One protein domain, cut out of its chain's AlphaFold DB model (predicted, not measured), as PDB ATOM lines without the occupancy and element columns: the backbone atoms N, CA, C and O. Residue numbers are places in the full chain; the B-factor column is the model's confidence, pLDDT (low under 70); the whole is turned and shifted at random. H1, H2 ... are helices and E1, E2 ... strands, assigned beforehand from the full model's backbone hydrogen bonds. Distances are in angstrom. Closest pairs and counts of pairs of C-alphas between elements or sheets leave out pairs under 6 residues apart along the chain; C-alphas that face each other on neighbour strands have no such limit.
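Overview. This is residues 2 to 64 and 80 to 106 of the 165 residues of an uncharacterized protein of Botrytis paeoniae (UniProt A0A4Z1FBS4). A long, narrow hairpin of two antiparallel strands, E1 and E2, makes most of the length, and at the end of it away from its turn the helix H2 begins and runs off, making a corner with the hairpin. Beside the hairpin the short strand E3 and the four-residue helix H1 follow one another toward the turn, E3 reached by a long link that folds back from the end of E2. Only residues 96 to 101, of which 96 to 99 belong to H2, stand free. The printed part has 90 residues with three named strands and two named helices, in the order E1, E2, E3, H1, H2; the sheet is E1 - E2, antiparallel, and the class is mixed, helices and strands. The whole is only just extended, close to loose, with a radius of gyration of the C-alphas of 18.4 A, and the C-alphas span 58 by 33 by 27 A, an elongated outline.

Arrangement. E1, residues 9 to 20, and E2, residues 26 to 40, form a hairpin of antiparallel neighbour strands, with 164 degrees between their N-to-C directions. The C-alphas of Ala 9 and Arg 40 face each other at 4.8 A, and those of Ser 20 and Met 26 at 4.4 A. Among the backbone pairs within hydrogen-bond range are N 9 and O 40 at 2.8 A and N 27 and O 19 at 2.9 A. E3, residues 53 to 56, pairs with no named strand. Its closest C-alphas to E2 are those of Gly 53 and Ile 39, 6.5 A apart, and to E1 those of Leu 54 and Ile 11, 7.9 A apart. H1, residues 58 to 61, and E3 meet only through their link. The closest C-alphas of H1 and E1 are those of Asp 60 and Arg 15, 8.0 A apart, while H1 and E2 are apart. H2, residues 81 to 99, has its residues 81 to 88 within 10 A of the sheet. Its closest C-alphas to E2 are those of Ala 81 and Ile 39, 4.8 A apart, and to E3 those of Ala 81 and Gly 53, 4.2 A apart. E1 and H2 are near each other, with 6 pairs of C-alphas within 10 A, and H1 and H2 are apart. In H2 every O i to N i+4 pair is within hydrogen-bond range; H1 is too short for such a pair, and its one O i to N i+3 pair is within range.

Along the chain. E1 begins at C-alpha 9, at (6.454, 7.904, 56.900), and is 34.5 A from first to last C-alpha. E2 is the longest strand, with 15 residues and 38.2 A from first to last C-alpha; it begins at C-alpha 26, at (-1.732, 20.585, 24.861). E3 has 4 residues and is 9.9 A long. H1 also has 4 residues and is 5.5 A long. H2, the longest helix, has 19 residues, is 26.9 A long and ends at C-alpha 99, at (16.193, -11.138, 57.543).

Size, cuts and confidence. The two C-alphas farthest apart in the domain are those of Gly 24 and Asn 102, at 58.7 A. The links E1 to E2 and E3 to H1 are tight, and the link E2 to E3, residues 41 to 52, is long. The link from H1 to H2 lies across the cut: residues 65 to 79 are not printed, and C-alphas 64 and 80 are 26.8 A apart. The mean pLDDT of the printed part is 86.4; residues 2 to 5 and 101 to 106 are under 70.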
ATOM      1  N   GLU A   2      18.595  -0.394  55.822       35.53
ATOM      2  CA  GLU A   2      18.603  -0.025  57.237       35.53
ATOM      3  C   GLU A   2      17.902   1.331  57.367       35.53
ATOM      4  O   GLU A   2      18.401   2.343  56.882       35.53
ATOM      5  N   TYR A   3      16.705   1.344  57.957       51.56
ATOM      6  CA  TYR A   3      16.019   2.583  58.322       51.56
ATOM      7  C   TYR A   3      16.750   3.190  59.524       51.56
ATOM      8  O   TYR A   3      16.571   2.771  60.667       51.56
ATOM      9  N   GLN A   4      17.633   4.152  59.263       55.03
ATOM     10  CA  GLN A   4      18.352   4.874  60.307       55.03
ATOM     11  C   GLN A   4      17.404   5.828  61.051       55.03
ATOM     12  O   GLN A   4      17.118   6.938  60.614       55.03
ATOM     13  N   GLY A   5      16.930   5.370  62.211       69.44
ATOM     14  CA  GLY A   5      16.584   6.201  63.369       69.44
ATOM     15  C   GLY A   5      15.179   6.797  63.444       69.44
ATOM     16  O   GLY A   5      14.739   7.092  64.550       69.44
ATOM     17  N   SER A   6      14.454   6.943  62.335       82.56
ATOM     18  CA  SER A   6      13.102   7.517  62.350       82.56
ATOM     19  C   SER A   6      12.063   6.529  61.839       82.56
ATOM     20  O   SER A   6      12.258   5.900  60.799       82.56
ATOM     21  N   LYS A   7      10.928   6.433  62.541       88.75
ATOM     22  CA  LYS A   7       9.747   5.719  62.043       88.75
ATOM     23  C   LYS A   7       8.896   6.582  61.114       88.75
ATOM     24  O   LYS A   7       7.882   6.110  60.612       88.75
ATOM     25  N   LYS A   8       9.302   7.815  60.819       93.44
ATOM     26  CA  LYS A   8       8.513   8.725  59.993       93.44
ATOM     27  C   LYS A   8       8.188   8.125  58.628       93.44
ATOM     28  O   LYS A   8       9.064   7.614  57.933       93.44
ATOM     29  N   ALA A   9       6.926   8.237  58.233       93.56
ATOM     30  CA  ALA A   9       6.454   7.904  56.900       93.56
ATOM     31  C   ALA A   9       5.576   9.035  56.363       93.56
ATOM     32  O   ALA A   9       4.649   9.499  57.033       93.56
ATOM     33  N   THR A  10       5.861   9.454  55.134       95.19
ATOM     34  CA  THR A  10       5.084  10.452  54.399       95.19
ATOM     35  C   THR A  10       4.570   9.869  53.088       95.19
ATOM     36  O   THR A  10       5.102   8.881  52.579       95.19
ATOM     37  N   ILE A  11       3.528  10.484  52.536       93.75
ATOM     38  CA  ILE A  11       3.001  10.178  51.209       93.75
ATOM     39  C   ILE A  11       2.927  11.452  50.363       93.75
ATOM     40  O   ILE A  11       2.489  12.501  50.835       93.75
ATOM     41  N   SER A  12       3.335  11.344  49.102       94.38
ATOM     42  CA  SER A  12       3.084  12.347  48.064       94.38
ATOM     43  C   SER A  12       2.269  11.710  46.939       94.38
ATOM     44  O   SER A  12       2.401  10.513  46.673       94.38
ATOM     45  N   ILE A  13       1.419  12.498  46.282       91.81
ATOM     46  CA  ILE A  13       0.552  12.053  45.184       91.81
ATOM     47  C   ILE A  13       0.792  12.944  43.973       91.81
ATOM     48  O   ILE A  13       0.582  14.156  44.040       91.81
ATOM     49  N   TRP A  14       1.132  12.329  42.842       94.19
ATOM     50  CA  TRP A  14       1.199  12.985  41.541       94.19
ATOM     51  C   TRP A  14       0.022  12.546  40.682       94.19
ATOM     52  O   TRP A  14      -0.255  11.352  40.573       94.19
ATOM     53  N   ARG A  15      -0.655  13.509  40.058       89.81
ATOM     54  CA  ARG A  15      -1.748  13.255  39.115       89.81
ATOM     55  C   ARG A  15      -1.406  13.812  37.748       89.81
ATOM     56  O   ARG A  15      -0.755  14.850  37.639       89.81
ATOM     57  N   SER A  16      -1.863  13.124  36.710       90.06
ATOM     58  CA  SER A  16      -1.765  13.633  35.351       90.06
ATOM     59  C   SER A  16      -2.714  14.813  35.155       90.06
ATOM     60  O   SER A  16      -3.847  14.851  35.652       90.06
ATOM     61  N   ARG A  17      -2.233  15.808  34.425       87.62
ATOM     62  CA  ARG A  17      -2.987  16.985  34.012       87.62
ATOM     63  C   ARG A  17      -2.644  17.287  32.563       87.62
ATOM     64  O   ARG A  17      -1.534  17.007  32.126       87.62
ATOM     65  N   ILE A  18      -3.607  17.826  31.826       89.88
ATOM     66  CA  ILE A  18      -3.389  18.340  30.473       89.88
ATOM     67  C   ILE A  18      -3.307  19.863  30.584       89.88
ATOM     68  O   ILE A  18      -4.224  20.474  31.135       89.88
ATOM     69  N   ALA A  19      -2.226  20.469  30.099       89.69
ATOM     70  CA  ALA A  19      -2.074  21.924  30.012       89.69
ATOM     71  C   ALA A  19      -1.293  22.308  28.760       89.69
ATOM     72  O   ALA A  19      -0.621  21.479  28.151       89.69
ATOM     73  N   SER A  20      -1.402  23.577  28.377       94.00
ATOM     74  CA  SER A  20      -0.630  24.134  27.274       94.00
ATOM     75  C   SER A  20       0.838  24.291  27.667       94.00
ATOM     76  O   SER A  20       1.131  24.845  28.728       94.00
ATOM     77  N   ASN A  21       1.744  23.831  26.810       90.75
ATOM     78  CA  ASN A  21       3.173  24.113  26.916       90.75
ATOM     79  C   ASN A  21       3.513  25.511  26.359       90.75
ATOM     80  O   ASN A  21       2.643  26.227  25.857       90.75
ATOM     81  N   ASP A  22       4.791  25.891  26.410       91.88
ATOM     82  CA  ASP A  22       5.276  27.201  25.939       91.88
ATOM     83  C   ASP A  22       5.037  27.445  24.435       91.88
ATOM     84  O   ASP A  22       5.008  28.590  23.983       91.88
ATOM     85  N   ALA A  23       4.836  26.380  23.652       91.62
ATOM     86  CA  ALA A  23       4.485  26.446  22.234       91.62
ATOM     87  C   ALA A  23       2.962  26.533  21.989       91.62
ATOM     88  O   ALA A  23       2.529  26.652  20.843       91.62
ATOM     89  N   GLY A  24       2.145  26.497  23.047       91.75
ATOM     90  CA  GLY A  24       0.683  26.514  22.980       91.75
ATOM     91  C   GLY A  24       0.046  25.151  22.687       91.75
ATOM     92  O   GLY A  24      -1.167  25.077  22.480       91.75
ATOM     93  N   GLU A  25       0.827  24.072  22.672       94.19
ATOM     94  CA  GLU A  25       0.337  22.715  22.432       94.19
ATOM     95  C   GLU A  25      -0.132  22.071  23.741       94.19
ATOM     96  O   GLU A  25       0.468  22.270  24.794       94.19
ATOM     97  N   MET A  26      -1.214  21.290  23.686       94.12
ATOM     98  CA  MET A  26      -1.732  20.585  24.861       94.12
ATOM     99  C   MET A  26      -0.881  19.350  25.151       94.12
ATOM    100  O   MET A  26      -0.813  18.434  24.333       94.12
ATOM    101  N   GLU A  27      -0.287  19.303  26.337       93.69
ATOM    102  CA  GLU A  27       0.596  18.231  26.779       93.69
ATOM    103  C   GLU A  27       0.144  17.664  28.129       93.69
ATOM    104  O   GLU A  27      -0.448  18.360  28.959       93.69
ATOM    105  N   LEU A  28       0.409  16.373  28.338       91.31
ATOM    106  CA  LEU A  28       0.143  15.692  29.597       91.31
ATOM    107  C   LEU A  28       1.369  15.779  30.508       91.31
ATOM    108  O   LEU A  28       2.442  15.298  30.157       91.31
ATOM    109  N   PHE A  29       1.191  16.324  31.706       91.69
ATOM    110  CA  PHE A  29       2.241  16.456  32.714       91.69
ATOM    111  C   PHE A  29       1.811  15.828  34.038       91.69
ATOM    112  O   PHE A  29       0.626  15.779  34.377       91.69
ATOM    113  N   ALA A  30       2.788  15.329  34.793       92.19
ATOM    114  CA  ALA A  30       2.578  14.885  36.163       92.19
ATOM    115  C   ALA A  30       2.700  16.090  37.102       92.19
ATOM    116  O   ALA A  30       3.731  16.757  37.134       92.19
ATOM    117  N   MET A  31       1.657  16.354  37.880       91.75
ATOM    118  CA  MET A  31       1.612  17.443  38.850       91.75
ATOM    119  C   MET A  31       1.506  16.869  40.258       91.75
ATOM    120  O   MET A  31       0.638  16.032  40.513       91.75
ATOM    121  N   GLU A  32       2.360  17.318  41.178       93.81
ATOM    122  CA  GLU A  32       2.212  16.972  42.594       93.81
ATOM    123  C   GLU A  32       0.939  17.639  43.137       93.81
ATOM    124  O   GLU A  32       0.775  18.855  43.081       93.81
ATOM    125  N   THR A  33       0.006  16.825  43.619       91.31
ATOM    126  CA  THR A  33      -1.296  17.259  44.158       91.31
ATOM    127  C   THR A  33      -1.374  17.134  45.672       91.31
ATOM    128  O   THR A  33      -2.169  17.820  46.309       91.31
ATOM    129  N   LEU A  34      -0.526  16.286  46.252       92.12
ATOM    130  CA  LEU A  34      -0.331  16.164  47.686       92.12
ATOM    131  C   LEU A  34       1.164  16.013  47.924       92.12
ATOM    132  O   LEU A  34       1.766  15.108  47.350       92.12
ATOM    133  N   SER A  35       1.743  16.873  48.757       94.88
ATOM    134  CA  SER A  35       3.171  16.822  49.060       94.88
ATOM    135  C   SER A  35       3.417  16.405  50.500       94.88
ATOM    136  O   SER A  35       2.909  17.037  51.426       94.88
ATOM    137  N   ASN A  36       4.213  15.348  50.671       93.88
ATOM    138  CA  ASN A  36       4.806  14.902  51.927       93.88
ATOM    139  C   ASN A  36       3.834  14.845  53.115       93.88
ATOM    140  O   ASN A  36       4.207  15.154  54.250       93.88
ATOM    141  N   GLN A  37       2.591  14.423  52.881       95.62
ATOM    142  CA  GLN A  37       1.611  14.282  53.947       95.62
ATOM    143  C   GLN A  37       2.095  13.224  54.938       95.62
ATOM    144  O   GLN A  37       2.399  12.094  54.561       95.62
ATOM    145  N   ILE A  38       2.167  13.589  56.215       95.75
ATOM    146  CA  ILE A  38       2.619  12.688  57.273       95.75
ATOM    147  C   ILE A  38       1.549  11.625  57.513       95.75
ATOM    148  O   ILE A  38       0.404  11.951  57.823       95.75
ATOM    149  N   ILE A  39       1.948  10.363  57.389       95.94
ATOM    150  CA  ILE A  39       1.134   9.185  57.701       95.94
ATOM    151  C   ILE A  39       1.522   8.615  59.061       95.94
ATOM    152  O   ILE A  39       0.650   8.233  59.838       95.94
ATOM    153  N   ARG A  40       2.828   8.587  59.337       95.50
ATOM    154  CA  ARG A  40       3.420   8.127  60.589       95.50
ATOM    155  C   ARG A  40       4.493   9.120  61.012       95.50
ATOM    156  O   ARG A  40       5.297   9.533  60.172       95.50
ATOM    157  N   ASP A  41       4.485   9.538  62.267       93.81
ATOM    158  CA  ASP A  41       5.457  10.486  62.803       93.81
ATOM    159  C   ASP A  41       6.803   9.811  63.136       93.81
ATOM    160  O   ASP A  41       7.036   8.634  62.852       93.81
ATOM    161  N   GLU A  42       7.728  10.571  63.720       93.44
ATOM    162  CA  GLU A  42       9.062  10.075  64.072       93.44
ATOM    163  C   GLU A  42       9.040   9.017  65.188       93.44
ATOM    164  O   GLU A  42       9.906   8.138  65.200       93.44
ATOM    165  N   ASN A  43       8.034   9.061  66.068       90.44
ATOM    166  CA  ASN A  43       7.831   8.116  67.171       90.44
ATOM    167  C   ASN A  43       7.199   6.800  66.698       90.44
ATOM    168  O   ASN A  43       7.323   5.763  67.360       90.44
ATOM    169  N   GLY A  44       6.595   6.818  65.510       90.81
ATOM    170  CA  GLY A  44       5.861   5.699  64.941       90.81
ATOM    171  C   GLY A  44       4.355   5.815  65.113       90.81
ATOM    172  O   GLY A  44       3.663   4.860  64.777       90.81
ATOM    173  N   ASP A  45       3.862   6.946  65.605       94.31
ATOM    174  CA  ASP A  45       2.444   7.173  65.827       94.31
ATOM    175  C   ASP A  45       1.775   7.617  64.524       94.31
ATOM    176  O   ASP A  45       2.332   8.377  63.722       94.31
ATOM    177  N   ALA A  46       0.574   7.096  64.279       95.00
ATOM    178  CA  ALA A  46      -0.198   7.456  63.103       95.00
ATOM    179  C   ALA A  46      -0.675   8.911  63.185       95.00
ATOM    180  O   ALA A  46      -0.947   9.441  64.257       95.00
ATOM    181  N   ASN A  47      -0.831   9.553  62.030       94.06
ATOM    182  CA  ASN A  47      -1.489  10.851  61.974       94.06
ATOM    183  C   ASN A  47      -3.005  10.698  62.216       94.06
ATOM    184  O   ASN A  47      -3.697  10.058  61.422       94.06
ATOM    185  N   ASP A  48      -3.513  11.315  63.286       90.44
ATOM    186  CA  ASP A  48      -4.921  11.235  63.706       90.44
ATOM    187  C   ASP A  48      -5.863  12.191  62.956       90.44
ATOM    188  O   ASP A  48      -7.081  12.153  63.153       90.44
ATOM    189  N   SER A  49      -5.334  13.062  62.088       92.25
ATOM    190  CA  SER A  49      -6.171  13.938  61.265       92.25
ATOM    191  C   SER A  49      -7.099  13.105  60.383       92.25
ATOM    192  O   SER A  49      -6.677  12.189  59.674       92.25
ATOM    193  N   ALA A  50      -8.384  13.466  60.381       87.38
ATOM    194  CA  ALA A  50      -9.372  12.827  59.523       87.38
ATOM    195  C   ALA A  50      -9.011  12.991  58.040       87.38
ATOM    196  O   ALA A  50      -9.351  12.135  57.230       87.38
ATOM    197  N   GLU A  51      -8.317  14.066  57.684       89.12
ATOM    198  CA  GLU A  51      -7.861  14.409  56.343       89.12
ATOM    199  C   GLU A  51      -6.559  13.687  55.961       89.12
ATOM    200  O   GLU A  51      -6.207  13.662  54.783       89.12
ATOM    201  N   ALA A  52      -5.866  13.052  56.909       92.31
ATOM    202  CA  ALA A  52      -4.645  12.302  56.645       92.31
ATOM    203  C   ALA A  52      -4.940  10.895  56.107       92.31
ATOM    204  O   ALA A  52      -5.747  10.131  56.653       92.31
ATOM    205  N   GLY A  53      -4.261  10.528  55.023       92.38
ATOM    206  CA  GLY A  53      -4.431   9.245  54.364       92.38
ATOM    207  C   GLY A  53      -4.352   9.328  52.846       92.38
ATOM    208  O   GLY A  53      -4.103  10.371  52.249       92.38
ATOM    209  N   LEU A  54      -4.598   8.192  52.208       92.75
ATOM    210  CA  LEU A  54      -4.641   8.091  50.759       92.75
ATOM    211  C   LEU A  54      -6.070   8.324  50.258       92.75
ATOM    212  O   LEU A  54      -6.993   7.623  50.673       92.75
ATOM    213  N   TYR A  55      -6.216   9.270  49.331       91.19
ATOM    214  CA  TYR A  55      -7.467   9.579  48.638       91.19
ATOM    215  C   TYR A  55      -7.296   9.306  47.151       91.19
ATOM    216  O   TYR A  55      -6.541   9.992  46.460       91.19
ATOM    217  N   LEU A  56      -8.001   8.294  46.666       88.50
ATOM    218  CA  LEU A  56      -8.017   7.921  45.261       88.50
ATOM    219  C   LEU A  56      -9.362   8.324  44.672       88.50
ATOM    220  O   LEU A  56     -10.404   7.813  45.082       88.50
ATOM    221  N   GLU A  57      -9.347   9.252  43.725       85.94
ATOM    222  CA  GLU A  57     -10.560   9.661  43.027       85.94
ATOM    223  C   GLU A  57     -10.845   8.620  41.939       85.94
ATOM    224  O   GLU A  57      -9.955   8.287  41.161       85.94
ATOM    225  N   LEU A  58     -12.062   8.068  41.858       81.94
ATOM    226  CA  LEU A  58     -12.339   7.015  40.860       81.94
ATOM    227  C   LEU A  58     -12.215   7.527  39.419       81.94
ATOM    228  O   LEU A  58     -11.936   6.744  38.513       81.94
ATOM    229  N   GLN A  59     -12.368   8.838  39.221       79.94
ATOM    230  CA  GLN A  59     -12.126   9.496  37.938       79.94
ATOM    231  C   GLN A  59     -10.678   9.337  37.455       79.94
ATOM    232  O   GLN A  59     -10.439   9.339  36.254       79.94
ATOM    233  N   ASP A  60      -9.717   9.123  38.363       80.19
ATOM    234  CA  ASP A  60      -8.322   8.872  37.987       80.19
ATOM    235  C   ASP A  60      -8.163   7.504  37.277       80.19
ATOM    236  O   ASP A  60      -7.146   7.256  36.630       80.19
ATOM    237  N   PHE A  61      -9.161   6.611  37.362       82.75
ATOM    238  CA  PHE A  61      -9.116   5.247  36.815       82.75
ATOM    239  C   PHE A  61     -10.066   5.007  35.637       82.75
ATOM    240  O   PHE A  61     -10.076   3.902  35.086       82.75
ATOM    241  N   ALA A  62     -10.864   5.999  35.242       81.31
ATOM    242  CA  ALA A  62     -11.842   5.854  34.172       81.31
ATOM    243  C   ALA A  62     -11.894   7.109  33.287       81.31
ATOM    244  O   ALA A  62     -11.883   8.223  33.805       81.31
ATOM    245  N   PRO A  63     -11.979   6.958  31.951       78.50
ATOM    246  CA  PRO A  63     -12.161   8.088  31.051       78.50
ATOM    247  C   PRO A  63     -13.432   8.861  31.386       78.50
ATOM    248  O   PRO A  63     -14.465   8.260  31.678       78.50
ATOM    249  N   GLU A  64     -13.394  10.181  31.220       76.88
ATOM    250  CA  GLU A  64     -14.557  11.049  31.428       76.88
ATOM    251  C   GLU A  64     -15.783  10.604  30.603       76.88
ATOM    252  O   GLU A  64     -16.910  10.624  31.088       76.88
ATOM    253  N   SER A  80      -7.329   5.624  55.597       95.31
ATOM    254  CA  SER A  80      -6.842   6.502  56.667       95.31
ATOM    255  C   SER A  80      -5.342   6.334  56.915       95.31
ATOM    256  O   SER A  80      -4.782   5.252  56.708       95.31
ATOM    257  N   ALA A  81      -4.703   7.381  57.441       95.88
ATOM    258  CA  ALA A  81      -3.320   7.303  57.905       95.88
ATOM    259  C   ALA A  81      -3.112   6.196  58.955       95.88
ATOM    260  O   ALA A  81      -2.132   5.463  58.873       95.88
ATOM    261  N   THR A  82      -4.076   5.980  59.857       95.44
ATOM    262  CA  THR A  82      -4.053   4.870  60.829       95.44
ATOM    263  C   THR A  82      -3.993   3.494  60.162       95.44
ATOM    264  O   THR A  82      -3.191   2.642  60.544       95.44
ATOM    265  N   THR A  83      -4.787   3.281  59.110       96.00
ATOM    266  CA  THR A  83      -4.779   2.023  58.352       96.00
ATOM    267  C   THR A  83      -3.450   1.846  57.621       96.00
ATOM    268  O   THR A  83      -2.848   0.775  57.687       96.00
ATOM    269  N   LEU A  84      -2.953   2.901  56.967       95.56
ATOM    270  CA  LEU A  84      -1.656   2.874  56.288       95.56
ATOM    271  C   LEU A  84      -0.505   2.590  57.265       95.56
ATOM    272  O   LEU A  84       0.354   1.769  56.953       95.56
ATOM    273  N   CYS A  85      -0.522   3.196  58.453       94.81
ATOM    274  CA  CYS A  85       0.450   2.949  59.517       94.81
ATOM    275  C   CYS A  85       0.501   1.461  59.888       94.81
ATOM    276  O   CYS A  85       1.575   0.861  59.880       94.81
ATOM    277  N   SER A  86      -0.663   0.827  60.074       95.19
ATOM    278  CA  SER A  86      -0.736  -0.610  60.372       95.19
ATOM    279  C   SER A  86      -0.144  -1.485  59.257       95.19
ATOM    280  O   SER A  86       0.524  -2.484  59.527       95.19
ATOM    281  N   TYR A  87      -0.332  -1.107  57.987       95.00
ATOM    282  CA  TYR A  87       0.262  -1.829  56.861       95.00
ATOM    283  C   TYR A  87       1.779  -1.690  56.829       95.00
ATOM    284  O   TYR A  87       2.468  -2.675  56.556       95.00
ATOM    285  N   ILE A  88       2.292  -0.496  57.133       93.19
ATOM    286  CA  ILE A  88       3.729  -0.247  57.239       93.19
ATOM    287  C   ILE A  88       4.317  -1.114  58.359       93.19
ATOM    288  O   ILE A  88       5.269  -1.847  58.111       93.19
ATOM    289  N   GLU A  89       3.702  -1.139  59.542       92.56
ATOM    290  CA  GLU A  89       4.154  -1.973  60.665       92.56
ATOM    291  C   GLU A  89       4.162  -3.469  60.329       92.56
ATOM    292  O   GLU A  89       5.127  -4.180  60.615       92.56
ATOM    293  N   ILE A  90       3.101  -3.975  59.692       92.12
ATOM    294  CA  ILE A  90       3.040  -5.376  59.255       92.12
ATOM    295  C   ILE A  90       4.166  -5.676  58.258       92.12
ATOM    296  O   ILE A  90       4.782  -6.744  58.331       92.12
ATOM    297  N   ALA A  91       4.430  -4.768  57.317       89.00
ATOM    298  CA  ALA A  91       5.481  -4.933  56.321       89.00
ATOM    299  C   ALA A  91       6.881  -4.924  56.956       89.00
ATOM    300  O   ALA A  91       7.687  -5.803  56.651       89.00
ATOM    301  N   GLU A  92       7.143  -3.997  57.877       89.25
ATOM    302  CA  GLU A  92       8.403  -3.901  58.621       89.25
ATOM    303  C   GLU A  92       8.648  -5.150  59.473       89.25
ATOM    304  O   GLU A  92       9.703  -5.774  59.369       89.25
ATOM    305  N   ASN A  93       7.643  -5.598  60.230       87.88
ATOM    306  CA  ASN A  93       7.735  -6.824  61.027       87.88
ATOM    307  C   ASN A  93       8.028  -8.052  60.150       87.88
ATOM    308  O   ASN A  93       8.840  -8.908  60.506       87.88
ATOM    309  N   ARG A  94       7.402  -8.142  58.969       84.69
ATOM    310  CA  ARG A  94       7.690  -9.217  58.006       84.69
ATOM    311  C   ARG A  94       9.107  -9.128  57.448       84.69
ATOM    312  O   ARG A  94       9.734 -10.173  57.286       84.69
ATOM    313  N   ALA A  95       9.608  -7.928  57.164       83.06
ATOM    314  CA  ALA A  95      10.973  -7.733  56.681       83.06
ATOM    315  C   ALA A  95      11.999  -8.239  57.708       83.06
ATOM    316  O   ALA A  95      12.864  -9.040  57.354       83.06
ATOM    317  N   VAL A  96      11.812  -7.897  58.988       82.12
ATOM    318  CA  VAL A  96      12.645  -8.398  60.095       82.12
ATOM    319  C   VAL A  96      12.620  -9.930  60.164       82.12
ATOM    320  O   VAL A  96      13.667 -10.567  60.262       82.12
ATOM    321  N   MET A  97      11.443 -10.553  60.045       77.62
ATOM    322  CA  MET A  97      11.316 -12.018  60.064       77.62
ATOM    323  C   MET A  97      12.047 -12.700  58.896       77.62
ATOM    324  O   MET A  97      12.618 -13.779  59.071       77.62
ATOM    325  N   VAL A  98      12.039 -12.089  57.707       75.62
ATOM    326  CA  VAL A  98      12.775 -12.585  56.532       75.62
ATOM    327  C   VAL A  98      14.282 -12.483  56.750       75.62
ATOM    328  O   VAL A  98      14.989 -13.463  56.511       75.62
ATOM    329  N   GLU A  99      14.770 -11.344  57.242       74.44
ATOM    330  CA  GLU A  99      16.193 -11.138  57.543       74.44
ATOM    331  C   GLU A  99      16.697 -12.115  58.616       74.44
ATOM    332  O   GLU A  99      17.774 -12.696  58.481       74.44
ATOM    333  N   GLN A 100      15.872 -12.397  59.626       74.19
ATOM    334  CA  GLN A 100      16.175 -13.354  60.693       74.19
ATOM    335  C   GLN A 100      16.008 -14.829  60.279       74.19
ATOM    336  O   GLN A 100      16.159 -15.712  61.119       74.19
ATOM    337  N   ARG A 101      15.696 -15.127  59.005       65.06
ATOM    338  CA  ARG A 101      15.378 -16.480  58.486       65.06
ATOM    339  C   ARG A 101      14.230 -17.194  59.217       65.06
ATOM    340  O   ARG A 101      14.047 -18.396  59.042       65.06
ATOM    341  N   ASN A 102      13.420 -16.452  59.967       59.66
ATOM    342  CA  ASN A 102      12.239 -16.947  60.673       59.66
ATOM    343  C   ASN A 102      10.955 -16.786  59.844       59.66
ATOM    344  O   ASN A 102       9.860 -17.080  60.321       59.66
ATOM    345  N   ALA A 103      11.061 -16.304  58.605       58.00
ATOM    346  CA  ALA A 103       9.917 -16.162  57.723       58.00
ATOM    347  C   ALA A 103       9.251 -17.516  57.455       58.00
ATOM    348  O   ALA A 103       9.848 -18.438  56.897       58.00
ATOM    349  N   ILE A 104       7.967 -17.597  57.802       55.53
ATOM    350  CA  ILE A 104       7.091 -18.685  57.388       55.53
ATOM    351  C   ILE A 104       6.863 -18.511  55.884       55.53
ATOM    352  O   ILE A 104       6.000 -17.753  55.442       55.53
ATOM    353  N   PHE A 105       7.667 -19.197  55.076       56.56
ATOM    354  CA  PHE A 105       7.331 -19.411  53.678       56.56
ATOM    355  C   PHE A 105       6.080 -20.281  53.656       56.56
ATOM    356  O   PHE A 105       6.118 -21.400  54.156       56.56
ATOM    357  N   LEU A 106       4.984 -19.792  53.072       59.28
ATOM    358  CA  LEU A 106       3.932 -20.690  52.606       59.28
ATOM    359  C   LEU A 106       4.601 -21.630  51.599       59.28
ATOM    360  O   LEU A 106       5.013 -21.158  50.531       59.28
TER     361      LEU A 106